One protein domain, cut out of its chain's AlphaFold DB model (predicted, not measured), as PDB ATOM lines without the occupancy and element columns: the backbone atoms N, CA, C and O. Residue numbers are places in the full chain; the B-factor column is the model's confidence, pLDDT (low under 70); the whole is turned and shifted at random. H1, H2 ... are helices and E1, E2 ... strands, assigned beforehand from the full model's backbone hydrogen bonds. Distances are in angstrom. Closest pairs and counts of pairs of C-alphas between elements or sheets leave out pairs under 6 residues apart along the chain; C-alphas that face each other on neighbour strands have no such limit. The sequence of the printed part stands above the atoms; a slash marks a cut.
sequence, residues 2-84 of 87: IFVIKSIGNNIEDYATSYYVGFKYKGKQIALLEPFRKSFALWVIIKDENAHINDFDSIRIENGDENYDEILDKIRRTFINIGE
ATOM      1  N   ILE A   2     157.068 192.892 196.205       83.31
ATOM      2  CA  ILE A   2     155.887 193.458 196.908       83.31
ATOM      3  C   ILE A   2     155.024 192.366 197.575       83.31
ATOM      4  O   ILE A   2     154.760 192.440 198.772       83.31
ATOM      5  N   PHE A   3     154.651 191.315 196.833       84.75
ATOM      6  CA  PHE A   3     153.885 190.182 197.377       84.75
ATOM      7  C   PHE A   3     154.601 189.452 198.519       84.75
ATOM      8  O   PHE A   3     153.955 189.051 199.480       84.75
ATOM      9  N   VAL A   4     155.930 189.320 198.444       87.31
ATOM     10  CA  VAL A   4     156.738 188.651 199.477       87.31
ATOM     11  C   VAL A   4     156.665 189.437 200.783       87.31
ATOM     12  O   VAL A   4     156.354 188.865 201.821       87.31
ATOM     13  N   ILE A   5     156.843 190.759 200.727       86.88
ATOM     14  CA  ILE A   5     156.764 191.618 201.915       86.88
ATOM     15  C   ILE A   5     155.346 191.608 202.497       86.88
ATOM     16  O   ILE A   5     155.179 191.469 203.702       86.88
ATOM     17  N   LYS A   6     154.309 191.669 201.654       88.62
ATOM     18  CA  LYS A   6     152.912 191.589 202.118       88.62
ATOM     19  C   LYS A   6     152.542 190.217 202.694       88.62
ATOM     20  O   LYS A   6     151.621 190.141 203.496       88.62
ATOM     21  N   SER A   7     153.258 189.152 202.329       89.25
ATOM     22  CA  SER A   7     153.056 187.811 202.898       89.25
ATOM     23  C   SER A   7     153.670 187.624 204.291       89.25
ATOM     24  O   SER A   7     153.357 186.642 204.957       89.25
ATOM     25  N   ILE A   8     154.515 188.558 204.756       88.75
ATOM     26  CA  ILE A   8     155.137 188.506 206.093       88.75
ATOM     27  C   ILE A   8     154.091 188.595 207.208       88.75
ATOM     28  O   ILE A   8     154.269 187.996 208.266       88.75
ATOM     29  N   GLY A   9     153.002 189.326 206.985       85.62
ATOM     30  CA  GLY A   9     151.972 189.500 207.993       85.62
ATOM     31  C   GLY A   9     150.716 190.155 207.444       85.62
ATOM     32  O   GLY A   9     150.739 190.885 206.455       85.62
ATOM     33  N   ASN A  10     149.602 189.907 208.126       85.44
ATOM     34  CA  ASN A  10     148.327 190.533 207.794       85.44
ATOM     35  C   ASN A  10     148.380 192.045 208.078       85.44
ATOM     36  O   ASN A  10     149.035 192.486 209.023       85.44
ATOM     37  N   ASN A  11     147.641 192.834 207.294       89.94
ATOM     38  CA  ASN A  11     147.538 194.297 207.427       89.94
ATOM     39  C   ASN A  11     148.848 195.071 207.174       89.94
ATOM     40  O   ASN A  11     149.009 196.188 207.668       89.94
ATOM     41  N   ILE A  12     149.787 194.496 206.416       92.88
ATOM     42  CA  ILE A  12     150.880 195.271 205.823       92.88
ATOM     43  C   ILE A  12     150.334 196.007 204.595       92.88
ATOM     44  O   ILE A  12     149.886 195.392 203.623       92.88
ATOM     45  N   GLU A  13     150.391 197.331 204.649       94.88
ATOM     46  CA  GLU A  13     149.936 198.237 203.598       94.88
ATOM     47  C   GLU A  13     151.133 198.777 202.816       94.88
ATOM     48  O   GLU A  13     152.122 199.222 203.403       94.88
ATOM     49  N   ASP A  14     151.042 198.767 201.490       95.88
ATOM     50  CA  ASP A  14     151.997 199.428 200.610       95.88
ATOM     51  C   ASP A  14     151.500 200.818 200.186       95.88
ATOM     52  O   ASP A  14     150.301 201.056 200.046       95.88
ATOM     53  N   TYR A  15     152.425 201.756 199.997       96.19
ATOM     54  CA  TYR A  15     152.133 203.093 199.483       96.19
ATOM     55  C   TYR A  15     153.278 203.583 198.600       96.19
ATOM     56  O   TYR A  15     154.456 203.393 198.910       96.19
ATOM     57  N   ALA A  16     152.941 204.237 197.493       95.69
ATOM     58  CA  ALA A  16     153.925 204.803 196.583       95.69
ATOM     59  C   ALA A  16     154.316 206.228 197.004       95.69
ATOM     60  O   ALA A  16     153.484 207.017 197.455       95.69
ATOM     61  N   THR A  17     155.587 206.567 196.816       95.06
ATOM     62  CA  THR A  17     156.107 207.938 196.846       95.06
ATOM     63  C   THR A  17     156.757 208.259 195.500       95.06
ATOM     64  O   THR A  17     156.863 207.393 194.633       95.06
ATOM     65  N   SER A  18     157.239 209.489 195.320       93.31
ATOM     66  CA  SER A  18     158.029 209.858 194.138       93.31
ATOM     67  C   SER A  18     159.369 209.118 194.034       93.31
ATOM     68  O   SER A  18     159.957 209.109 192.958       93.31
ATOM     69  N   TYR A  19     159.860 208.525 195.130       94.19
ATOM     70  CA  TYR A  19     161.212 207.960 195.212       94.19
ATOM     71  C   TYR A  19     161.260 206.475 195.560       94.19
ATOM     72  O   TYR A  19     162.273 205.849 195.302       94.19
ATOM     73  N   TYR A  20     160.214 205.905 196.157       96.44
ATOM     74  CA  TYR A  20     160.192 204.514 196.617       96.44
ATOM     75  C   TYR A  20     158.757 204.016 196.851       96.44
ATOM     76  O   TYR A  20     157.830 204.815 197.012       96.44
ATOM     77  N   VAL A  21     158.583 202.696 196.951       97.25
ATOM     78  CA  VAL A  21     157.360 202.055 197.470       97.25
ATOM     79  C   VAL A  21     157.595 201.652 198.921       97.25
ATOM     80  O   VAL A  21     158.476 200.848 199.206       97.25
ATOM     81  N   GLY A  22     156.858 202.247 199.854       97.25
ATOM     82  CA  GLY A  22     156.995 201.977 201.282       97.25
ATOM     83  C   GLY A  22     155.999 200.931 201.764       97.25
ATOM     84  O   GLY A  22     154.914 200.802 201.203       97.25
ATOM     85  N   PHE A  23     156.349 200.233 202.842       97.00
ATOM     86  CA  PHE A  23     155.488 199.261 203.514       97.00
ATOM     87  C   PHE A  23     155.274 199.684 204.961       97.00
ATOM     88  O   PHE A  23     156.238 199.966 205.679       97.00
ATOM     89  N   LYS A  24     154.016 199.736 205.396       94.94
ATOM     90  CA  LYS A  24     153.600 200.149 206.737       94.94
ATOM     91  C   LYS A  24     152.789 199.060 207.419       94.94
ATOM     92  O   LYS A  24     151.996 198.370 206.792       94.94
ATOM     93  N   TYR A  25     152.938 198.985 208.732       92.94
ATOM     94  CA  TYR A  25     152.064 198.232 209.616       92.94
ATOM     95  C   TYR A  25     151.704 199.111 210.816       92.94
ATOM     96  O   TYR A  25     152.575 199.769 211.388       92.94
ATOM     97  N   LYS A  26     150.411 199.192 211.163       90.69
ATOM     98  CA  LYS A  26     149.885 200.102 212.207       90.69
ATOM     99  C   LYS A  26     150.369 201.558 212.038       90.69
ATOM    100  O   LYS A  26     150.765 202.218 212.996       90.69
ATOM    101  N   GLY A  27     150.415 202.041 210.793       91.19
ATOM    102  CA  GLY A  27     150.899 203.386 210.447       91.19
ATOM    103  C   GLY A  27     152.417 203.591 210.566       91.19
ATOM    104  O   GLY A  27     152.917 204.674 210.265       91.19
ATOM    105  N   LYS A  28     153.180 202.570 210.972       91.94
ATOM    106  CA  LYS A  28     154.637 202.615 211.111       91.94
ATOM    107  C   LYS A  28     155.286 201.957 209.901       91.94
ATOM    108  O   LYS A  28     155.004 200.806 209.595       91.94
ATOM    109  N   GLN A  29     156.174 202.677 209.224       95.00
ATOM    110  CA  GLN A  29     156.925 202.114 208.102       95.00
ATOM    111  C   GLN A  29     157.902 201.042 208.603       95.00
ATOM    112  O   GLN A  29     158.568 201.270 209.614       95.00
ATOM    113  N   ILE A  30     157.956 199.893 207.934       95.50
ATOM    114  CA  ILE A  30     158.800 198.742 208.302       95.50
ATOM    115  C   ILE A  30     159.807 198.373 207.212       95.50
ATOM    116  O   ILE A  30     160.863 197.828 207.513       95.50
ATOM    117  N   ALA A  31     159.501 198.699 205.956       97.12
ATOM    118  CA  ALA A  31     160.372 198.449 204.816       97.12
ATOM    119  C   ALA A  31     160.119 199.476 203.704       97.12
ATOM    120  O   ALA A  31     159.090 200.165 203.701       97.12
ATOM    121  N   LEU A  32     161.037 199.565 202.744       97.44
ATOM    122  CA  LEU A  32     160.801 200.244 201.469       97.44
ATOM    123  C   LEU A  32     161.565 199.581 200.321       97.44
ATOM    124  O   LEU A  32     162.608 198.966 200.522       97.44
ATOM    125  N   LEU A  33     161.021 199.722 199.115       96.56
ATOM    126  CA  LEU A  33     161.661 199.378 197.854       96.56
ATOM    127  C   LEU A  33     162.022 200.659 197.118       96.56
ATOM    128  O   LEU A  33     161.141 201.377 196.643       96.56
ATOM    129  N   GLU A  34     163.316 200.923 197.020       96.75
ATOM    130  CA  GLU A  34     163.863 202.085 196.336       96.75
ATOM    131  C   GLU A  34     164.349 201.679 194.936       96.75
ATOM    132  O   GLU A  34     165.295 200.894 194.818       96.75
ATOM    133  N   PRO A  35     163.706 202.152 193.856       95.06
ATOM    134  CA  PRO A  35     164.180 201.935 192.503       95.06
ATOM    135  C   PRO A  35     165.434 202.764 192.214       95.06
ATOM    136  O   PRO A  35     165.540 203.941 192.546       95.06
ATOM    137  N   PHE A  36     166.348 202.161 191.472       94.25
ATOM    138  CA  PHE A  36     167.480 202.816 190.839       94.25
ATOM    139  C   PHE A  36     167.465 202.519 189.339       94.25
ATOM    140  O   PHE A  36     166.692 201.700 188.848       94.25
ATOM    141  N   ARG A  37     168.354 203.168 188.580       91.69
ATOM    142  CA  ARG A  37     168.360 203.094 187.108       91.69
ATOM    143  C   ARG A  37     168.378 201.667 186.537       91.69
ATOM    144  O   ARG A  37     167.831 201.454 185.460       91.69
ATOM    145  N   LYS A  38     169.057 200.726 187.198       93.25
ATOM    146  CA  LYS A  38     169.241 199.337 186.730       93.25
ATOM    147  C   LYS A  38     169.026 198.288 187.823       93.25
ATOM    148  O   LYS A  38     169.341 197.129 187.617       93.25
ATOM    149  N   SER A  39     168.578 198.703 188.997       94.94
ATOM    150  CA  SER A  39     168.530 197.858 190.187       94.94
ATOM    151  C   SER A  39     167.527 198.431 191.173       94.94
ATOM    152  O   SER A  39     167.010 199.527 190.962       94.94
ATOM    153  N   PHE A  40     167.234 197.716 192.248       94.44
ATOM    154  CA  PHE A  40     166.431 198.243 193.348       94.44
ATOM    155  C   PHE A  40     167.081 197.884 194.678       94.44
ATOM    156  O   PHE A  40     167.786 196.885 194.772       94.44
ATOM    157  N   ALA A  41     166.877 198.706 195.700       96.75
ATOM    158  CA  ALA A  41     167.254 198.362 197.060       96.75
ATOM    159  C   ALA A  41     166.005 198.003 197.863       96.75
ATOM    160  O   ALA A  41     165.005 198.725 197.831       96.75
ATOM    161  N   LEU A  42     166.069 196.885 198.580       97.00
ATOM    162  CA  LEU A  42     165.113 196.549 199.623       97.00
ATOM    163  C   LEU A  42     165.711 196.972 200.958       97.00
ATOM    164  O   LEU A  42     166.735 196.444 201.379       97.00
ATOM    165  N   TRP A  43     165.047 197.913 201.609       97.75
ATOM    166  CA  TRP A  43     165.435 198.463 202.897       97.75
ATOM    167  C   TRP A  43     164.498 197.972 203.998       97.75
ATOM    168  O   TRP A  43     163.287 197.844 203.783       97.75
ATOM    169  N   VAL A  44     165.041 197.795 205.199       97.56
ATOM    170  CA  VAL A  44     164.306 197.566 206.447       97.56
ATOM    171  C   VAL A  44     164.559 198.715 207.419       97.56
ATOM    172  O   VAL A  44     165.667 199.240 207.509       97.56
ATOM    173  N   ILE A  45     163.520 199.102 208.158       96.88
ATOM    174  CA  ILE A  45     163.626 200.062 209.262       96.88
ATOM    175  C   ILE A  45     163.548 199.261 210.556       96.88
ATOM    176  O   ILE A  45     162.455 198.852 210.944       96.88
ATOM    177  N   ILE A  46     164.683 199.027 211.211       95.38
ATOM    178  CA  ILE A  46     164.766 198.168 212.394       95.38
ATOM    179  C   ILE A  46     164.210 198.927 213.593       95.38
ATOM    180  O   ILE A  46     164.674 200.021 213.927       95.38
ATOM    181  N   LYS A  47     163.201 198.339 214.241       93.06
ATOM    182  CA  LYS A  47     162.514 198.944 215.385       93.06
ATOM    183  C   LYS A  47     162.503 198.048 216.613       93.06
ATOM    184  O   LYS A  47     162.423 196.823 216.488       93.06
ATOM    185  N   ASP A  48     162.564 198.686 217.776       89.38
ATOM    186  CA  ASP A  48     162.324 198.043 219.068       89.38
ATOM    187  C   ASP A  48     160.822 197.784 219.302       89.38
ATOM    188  O   ASP A  48     159.952 198.164 218.507       89.38
ATOM    189  N   GLU A  49     160.516 197.139 220.422       87.31
ATOM    190  CA  GLU A  49     159.161 196.869 220.909       87.31
ATOM    191  C   GLU A  49     158.336 198.136 221.211       87.31
ATOM    192  O   GLU A  49     157.103 198.108 221.209       87.31
ATOM    193  N   ASN A  50     158.997 199.277 221.411       88.81
ATOM    194  CA  ASN A  50     158.368 200.583 221.611       88.81
ATOM    195  C   ASN A  50     158.168 201.347 220.288       88.81
ATOM    196  O   ASN A  50     157.682 202.482 220.281       88.81
ATOM    197  N   ALA A  51     158.491 200.715 219.155       87.06
ATOM    198  CA  ALA A  51     158.477 201.285 217.814       87.06
ATOM    199  C   ALA A  51     159.438 202.473 217.605       87.06
ATOM    200  O   ALA A  51     159.236 203.263 216.668       87.06
ATOM    201  N   HIS A  52     160.480 202.592 218.428       91.12
ATOM    202  CA  HIS A  52     161.624 203.455 218.159       91.12
ATOM    203  C   HIS A  52     162.493 202.849 217.065       91.12
ATOM    204  O   HIS A  52     162.587 201.634 216.926       91.12
ATOM    205  N   ILE A  53     163.108 203.714 216.262       94.38
ATOM    206  CA  ILE A  53     164.049 203.294 215.228       94.38
ATOM    207  C   ILE A  53     165.403 203.076 215.895       94.38
ATOM    208  O   ILE A  53     165.961 204.020 216.449       94.38
ATOM    209  N   ASN A  54     165.916 201.853 215.799       93.12
ATOM    210  CA  ASN A  54     167.247 201.506 216.287       93.12
ATOM    211  C   ASN A  54     168.287 201.593 215.174       93.12
ATOM    212  O   ASN A  54     169.405 202.028 215.427       93.12
ATOM    213  N   ASP A  55     167.925 201.162 213.963       95.81
ATOM    214  CA  ASP A  55     168.858 201.072 212.843       95.81
ATOM    215  C   ASP A  55     168.123 200.966 211.493       95.81
ATOM    216  O   ASP A  55     166.894 200.830 211.429       95.81
ATOM    217  N   PHE A  56     168.887 201.000 210.407       95.88
ATOM    218  CA  PHE A  56     168.441 200.754 209.044       95.88
ATOM    219  C   PHE A  56     169.397 199.785 208.364       95.88
ATOM    220  O   PHE A  56     170.608 199.877 208.528       95.88
ATOM    221  N   ASP A  57     168.853 198.902 207.539       97.69
ATOM    222  CA  ASP A  57     169.671 198.011 206.724       97.69
ATOM    223  C   ASP A  57     169.058 197.844 205.334       97.69
ATOM    224  O   ASP A  57     167.869 198.120 205.130       97.69
ATOM    225  N   SER A  58     169.861 197.423 204.361       97.00
ATOM    226  CA  SER A  58     169.392 197.224 202.996       97.00
ATOM    227  C   SER A  58     170.201 196.204 202.216       97.00
ATOM    228  O   SER A  58     171.392 196.014 202.442       97.00
ATOM    229  N   ILE A  59     169.547 195.614 201.221       96.75
ATOM    230  CA  ILE A  59     170.209 194.850 200.170       96.75
ATOM    231  C   ILE A  59     169.910 195.473 198.813       96.75
ATOM    232  O   ILE A  59     168.766 195.820 198.501       96.75
ATOM    233  N   ARG A  60     170.954 195.605 197.994       96.25
ATOM    234  CA  ARG A  60     170.843 195.992 196.592       96.25
ATOM    235  C   ARG A  60     170.641 194.742 195.744       96.25
ATOM    236  O   ARG A  60     171.410 193.800 195.859       96.25
ATOM    237  N   ILE A  61     169.618 194.766 194.900       93.69
ATOM    238  CA  ILE A  61     169.270 193.689 193.977       93.69
ATOM    239  C   ILE A  61     169.490 194.229 192.569       93.69
ATOM    240  O   ILE A  61     168.759 195.113 192.104       93.69
ATOM    241  N   GLU A  62     170.555 193.763 191.923       94.19
ATOM    242  CA  GLU A  62     170.979 194.202 190.599       94.19
ATOM    243  C   GLU A  62     170.506 193.273 189.495       94.19
ATOM    244  O   GLU A  62     170.054 193.751 188.453       94.19
ATOM    245  N   ASN A  63     170.573 191.965 189.728       91.25
ATOM    246  CA  ASN A  63     170.207 190.955 188.737       91.25
ATOM    247  C   ASN A  63     169.104 189.999 189.215       91.25
ATOM    248  O   ASN A  63     168.486 189.348 188.376       91.25
ATOM    249  N   GLY A  64     168.785 189.984 190.514       84.38
ATOM    250  CA  GLY A  64     167.739 189.137 191.085       84.38
ATOM    251  C   GLY A  64     168.243 187.813 191.659       84.38
ATOM    252  O   GLY A  64     167.427 187.075 192.211       84.38
ATOM    253  N   ASP A  65     169.547 187.538 191.566       90.88
ATOM    254  CA  ASP A  65     170.190 186.337 192.114       90.88
ATOM    255  C   ASP A  65     170.706 186.553 193.548       90.88
ATOM    256  O   ASP A  65     171.191 185.623 194.197       90.88
ATOM    257  N   GLU A  66     170.625 187.783 194.061       92.25
ATOM    258  CA  GLU A  66     171.060 188.111 195.410       92.25
ATOM    259  C   GLU A  66     170.194 187.411 196.465       92.25
ATOM    260  O   GLU A  66     168.963 187.411 196.398       92.25
ATOM    261  N   ASN A  67     170.836 186.851 197.494       91.62
ATOM    262  CA  ASN A  67     170.124 186.288 198.634       91.62
ATOM    263  C   ASN A  67     169.603 187.417 199.538       91.62
ATOM    264  O   ASN A  67     170.374 188.069 200.238       91.62
ATOM    265  N   TYR A  68     168.286 187.612 199.545       92.25
ATOM    266  CA  TYR A  68     167.591 188.592 200.381       92.25
ATOM    267  C   TYR A  68     166.882 187.967 201.601       92.25
ATOM    268  O   TYR A  68     166.054 188.623 202.233       92.25
ATOM    269  N   ASP A  69     167.197 186.727 201.979       93.12
ATOM    270  CA  ASP A  69     166.597 186.065 203.145       93.12
ATOM    271  C   ASP A  69     166.901 186.823 204.442       93.12
ATOM    272  O   ASP A  69     166.006 187.040 205.259       93.12
ATOM    273  N   GLU A  70     168.135 187.310 204.603       95.00
ATOM    274  CA  GLU A  70     168.537 188.066 205.792       95.00
ATOM    275  C   GLU A  70     167.716 189.354 205.953       95.00
ATOM    276  O   GLU A  70     167.211 189.645 207.043       95.00
ATOM    277  N   ILE A  71     167.536 190.122 204.871       96.25
ATOM    278  CA  ILE A  71     166.755 191.361 204.939       96.25
ATOM    279  C   ILE A  71     165.275 191.052 205.196       96.25
ATOM    280  O   ILE A  71     164.630 191.755 205.974       96.25
ATOM    281  N   LEU A  72     164.733 189.972 204.617       95.00
ATOM    282  CA  LEU A  72     163.361 189.539 204.882       95.00
ATOM    283  C   LEU A  72     163.172 189.126 206.342       95.00
ATOM    284  O   LEU A  72     162.159 189.482 206.944       95.00
ATOM    285  N   ASP A  73     164.144 188.440 206.937       95.62
ATOM    286  CA  ASP A  73     164.118 188.083 208.353       95.62
ATOM    287  C   ASP A  73     164.179 189.314 209.258       95.62
ATOM    288  O   ASP A  73     163.444 189.386 210.247       95.62
ATOM    289  N   LYS A  74     164.970 190.334 208.904       96.06
ATOM    290  CA  LYS A  74     164.969 191.619 209.623       96.06
ATOM    291  C   LYS A  74     163.612 192.327 209.520       96.06
ATOM    292  O   LYS A  74     163.128 192.862 210.523       96.06
ATOM    293  N   ILE A  75     162.953 192.285 208.356       95.31
ATOM    294  CA  ILE A  75     161.597 192.838 208.178       95.31
ATOM    295  C   ILE A  75     160.586 192.064 209.035       95.31
ATOM    296  O   ILE A  75     159.784 192.685 209.732       95.31
ATOM    297  N   ARG A  76     160.650 190.723 209.046       94.38
ATOM    298  CA  ARG A  76     159.806 189.864 209.898       94.38
ATOM    299  C   ARG A  76     159.982 190.192 211.377       94.38
ATOM    300  O   ARG A  76     158.991 190.397 212.070       94.38
ATOM    301  N   ARG A  77     161.223 190.296 211.859       93.12
ATOM    302  CA  ARG A  77     161.517 190.648 213.260       93.12
ATOM    303  C   ARG A  77     160.988 192.029 213.618       93.12
ATOM    304  O   ARG A  77     160.334 192.178 214.639       93.12
ATOM    305  N   THR A  78     161.186 193.015 212.745       92.94
ATOM    306  CA  THR A  78     160.636 194.365 212.936       92.94
ATOM    307  C   THR A  78     159.114 194.328 213.041       92.94
ATOM    308  O   THR A  78     158.550 194.947 213.939       92.94
ATOM    309  N   PHE A  79     158.446 193.595 212.145       92.69
ATOM    310  CA  PHE A  79     156.997 193.405 212.177       92.69
ATOM    311  C   PHE A  79     156.524 192.764 213.491       92.69
ATOM    312  O   PHE A  79     155.547 193.238 214.072       92.69
ATOM    313  N   ILE A  80     157.229 191.736 213.978       90.81
ATOM    314  CA  ILE A  80     156.935 191.070 215.254       90.81
ATOM    315  C   ILE A  80     157.122 192.045 216.420       90.81
ATOM    316  O   ILE A  80     156.181 192.227 217.183       90.81
ATOM    317  N   ASN A  81     158.256 192.746 216.503       89.50
ATOM    318  CA  ASN A  81     158.566 193.677 217.594       89.50
ATOM    319  C   ASN A  81     157.490 194.756 217.775       89.50
ATOM    320  O   ASN A  81     157.068 195.041 218.888       89.50
ATOM    321  N   ILE A  82     156.994 195.343 216.683       88.31
ATOM    322  CA  ILE A  82     155.936 196.367 216.760       88.31
ATOM    323  C   ILE A  82     154.515 195.765 216.830       88.31
ATOM    324  O   ILE A  82     153.523 196.472 217.059       88.31
ATOM    325  N   GLY A  83     154.378 194.470 216.534       77.25
ATOM    326  CA  GLY A  83     153.126 193.721 216.505       77.25
ATOM    327  C   GLY A  83     152.764 193.129 217.857       77.25
ATOM    328  O   GLY A  83     151.631 193.324 218.313       77.25
ATOM    329  N   GLU A  84     153.729 192.478 218.491       63.56
ATOM    330  CA  GLU A  84     153.674 191.975 219.850       63.56
ATOM    331  C   GLU A  84     154.074 193.101 220.801       63.56
ATOM    332  O   GLU A  84     155.245 193.393 221.010       63.56
TER     333      GLU A  84
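What this domain is: This is residues 2 to 84 of the 87 residues of an uncharacterized protein of Candidatus Cloacimonetes bacterium (UniProt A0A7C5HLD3). A single twisted sheet of five strands has two helices on one of its faces, while its other face has no named helix. The longer helix, H2, packs slantwise over the inner strands E3 and E4, and the short helix H1 covers E2. The printed part has 83 residues, running H1, E1, E2, E3, E4, E5, H2; the strands lie side by side in the order E1, E2, E3, E4, E5, antiparallel throughout, as a meander, each strand the antiparallel neighbour of the one before. The class is mixed, helices and strands, in two layers, H1 and H2 on one face of the sheet. The whole is compact, with a radius of gyration of the C-alphas of 12.2 A and spans of 37 by 25 by 23 A.

Where its parts are: H1 is residues 2 to 7, beginning at C-alpha 2 (155.887, 193.458, 196.908). E1 is residues 13 to 16 and E2 residues 21 to 25. E3, residues 28 to 35, is 20.9 A long and bends by 52 degrees at residue 31. E4, residues 40 to 47, is 22.4 A long, and E5, residues 53 to 61, is 23.9 A long, beginning at C-alpha 53 (164.049, 203.294, 215.228). H2, residues 69 to 83, is 20.5 A long and ends at C-alpha 83 (153.126, 193.721, 216.505).

How they stand to each other: The sheet is only just strongly twisted, its C-alphas lying up to 4.0 A off the best plane. E1 and E2 form a hairpin, with N 15 and O 22 at 2.9 A, within hydrogen-bond range. In the hairpin of E2 and E3, N 23 and O 31 are at 2.9 A; in that of E3 and E4, N 43 and O 32 are at 2.9 A; in that of E4 and E5, N 44 and O 57 are at 2.8 A. E1 and E5 are the edge strands and are apart. H1 is on the sheet at a height of 9.5 A, over E2, and runs along the strands, at 7 degrees to E2 on the local plane. H2 is on the same face at a height of 8.3 A, over E3 and E4, only just slantwise to the strands, at 32 degrees to E4 on the local plane. The closest C-alphas of E4 and H2 are those of Lys 47 and Thr 78, 5.5 A apart. H1 and H2 are close but not clearly touching, the closest C-alphas being those of Ile 5 and Leu 72, 7.5 A apart; they run the same way at a steep tilt of 54 degrees. In H1 and H2 every O i to N i+4 pair is within hydrogen-bond range.

The domain as a whole: The two C-alphas farthest apart are those of Arg 37 and Glu 84, at 37.6 A. The printed part has no cut and no long link; the link from E5 to H2, 7 residues, is short, and the others are tight. The mean pLDDT of the printed part is 92.6, and residue 84 is the one residue under 70.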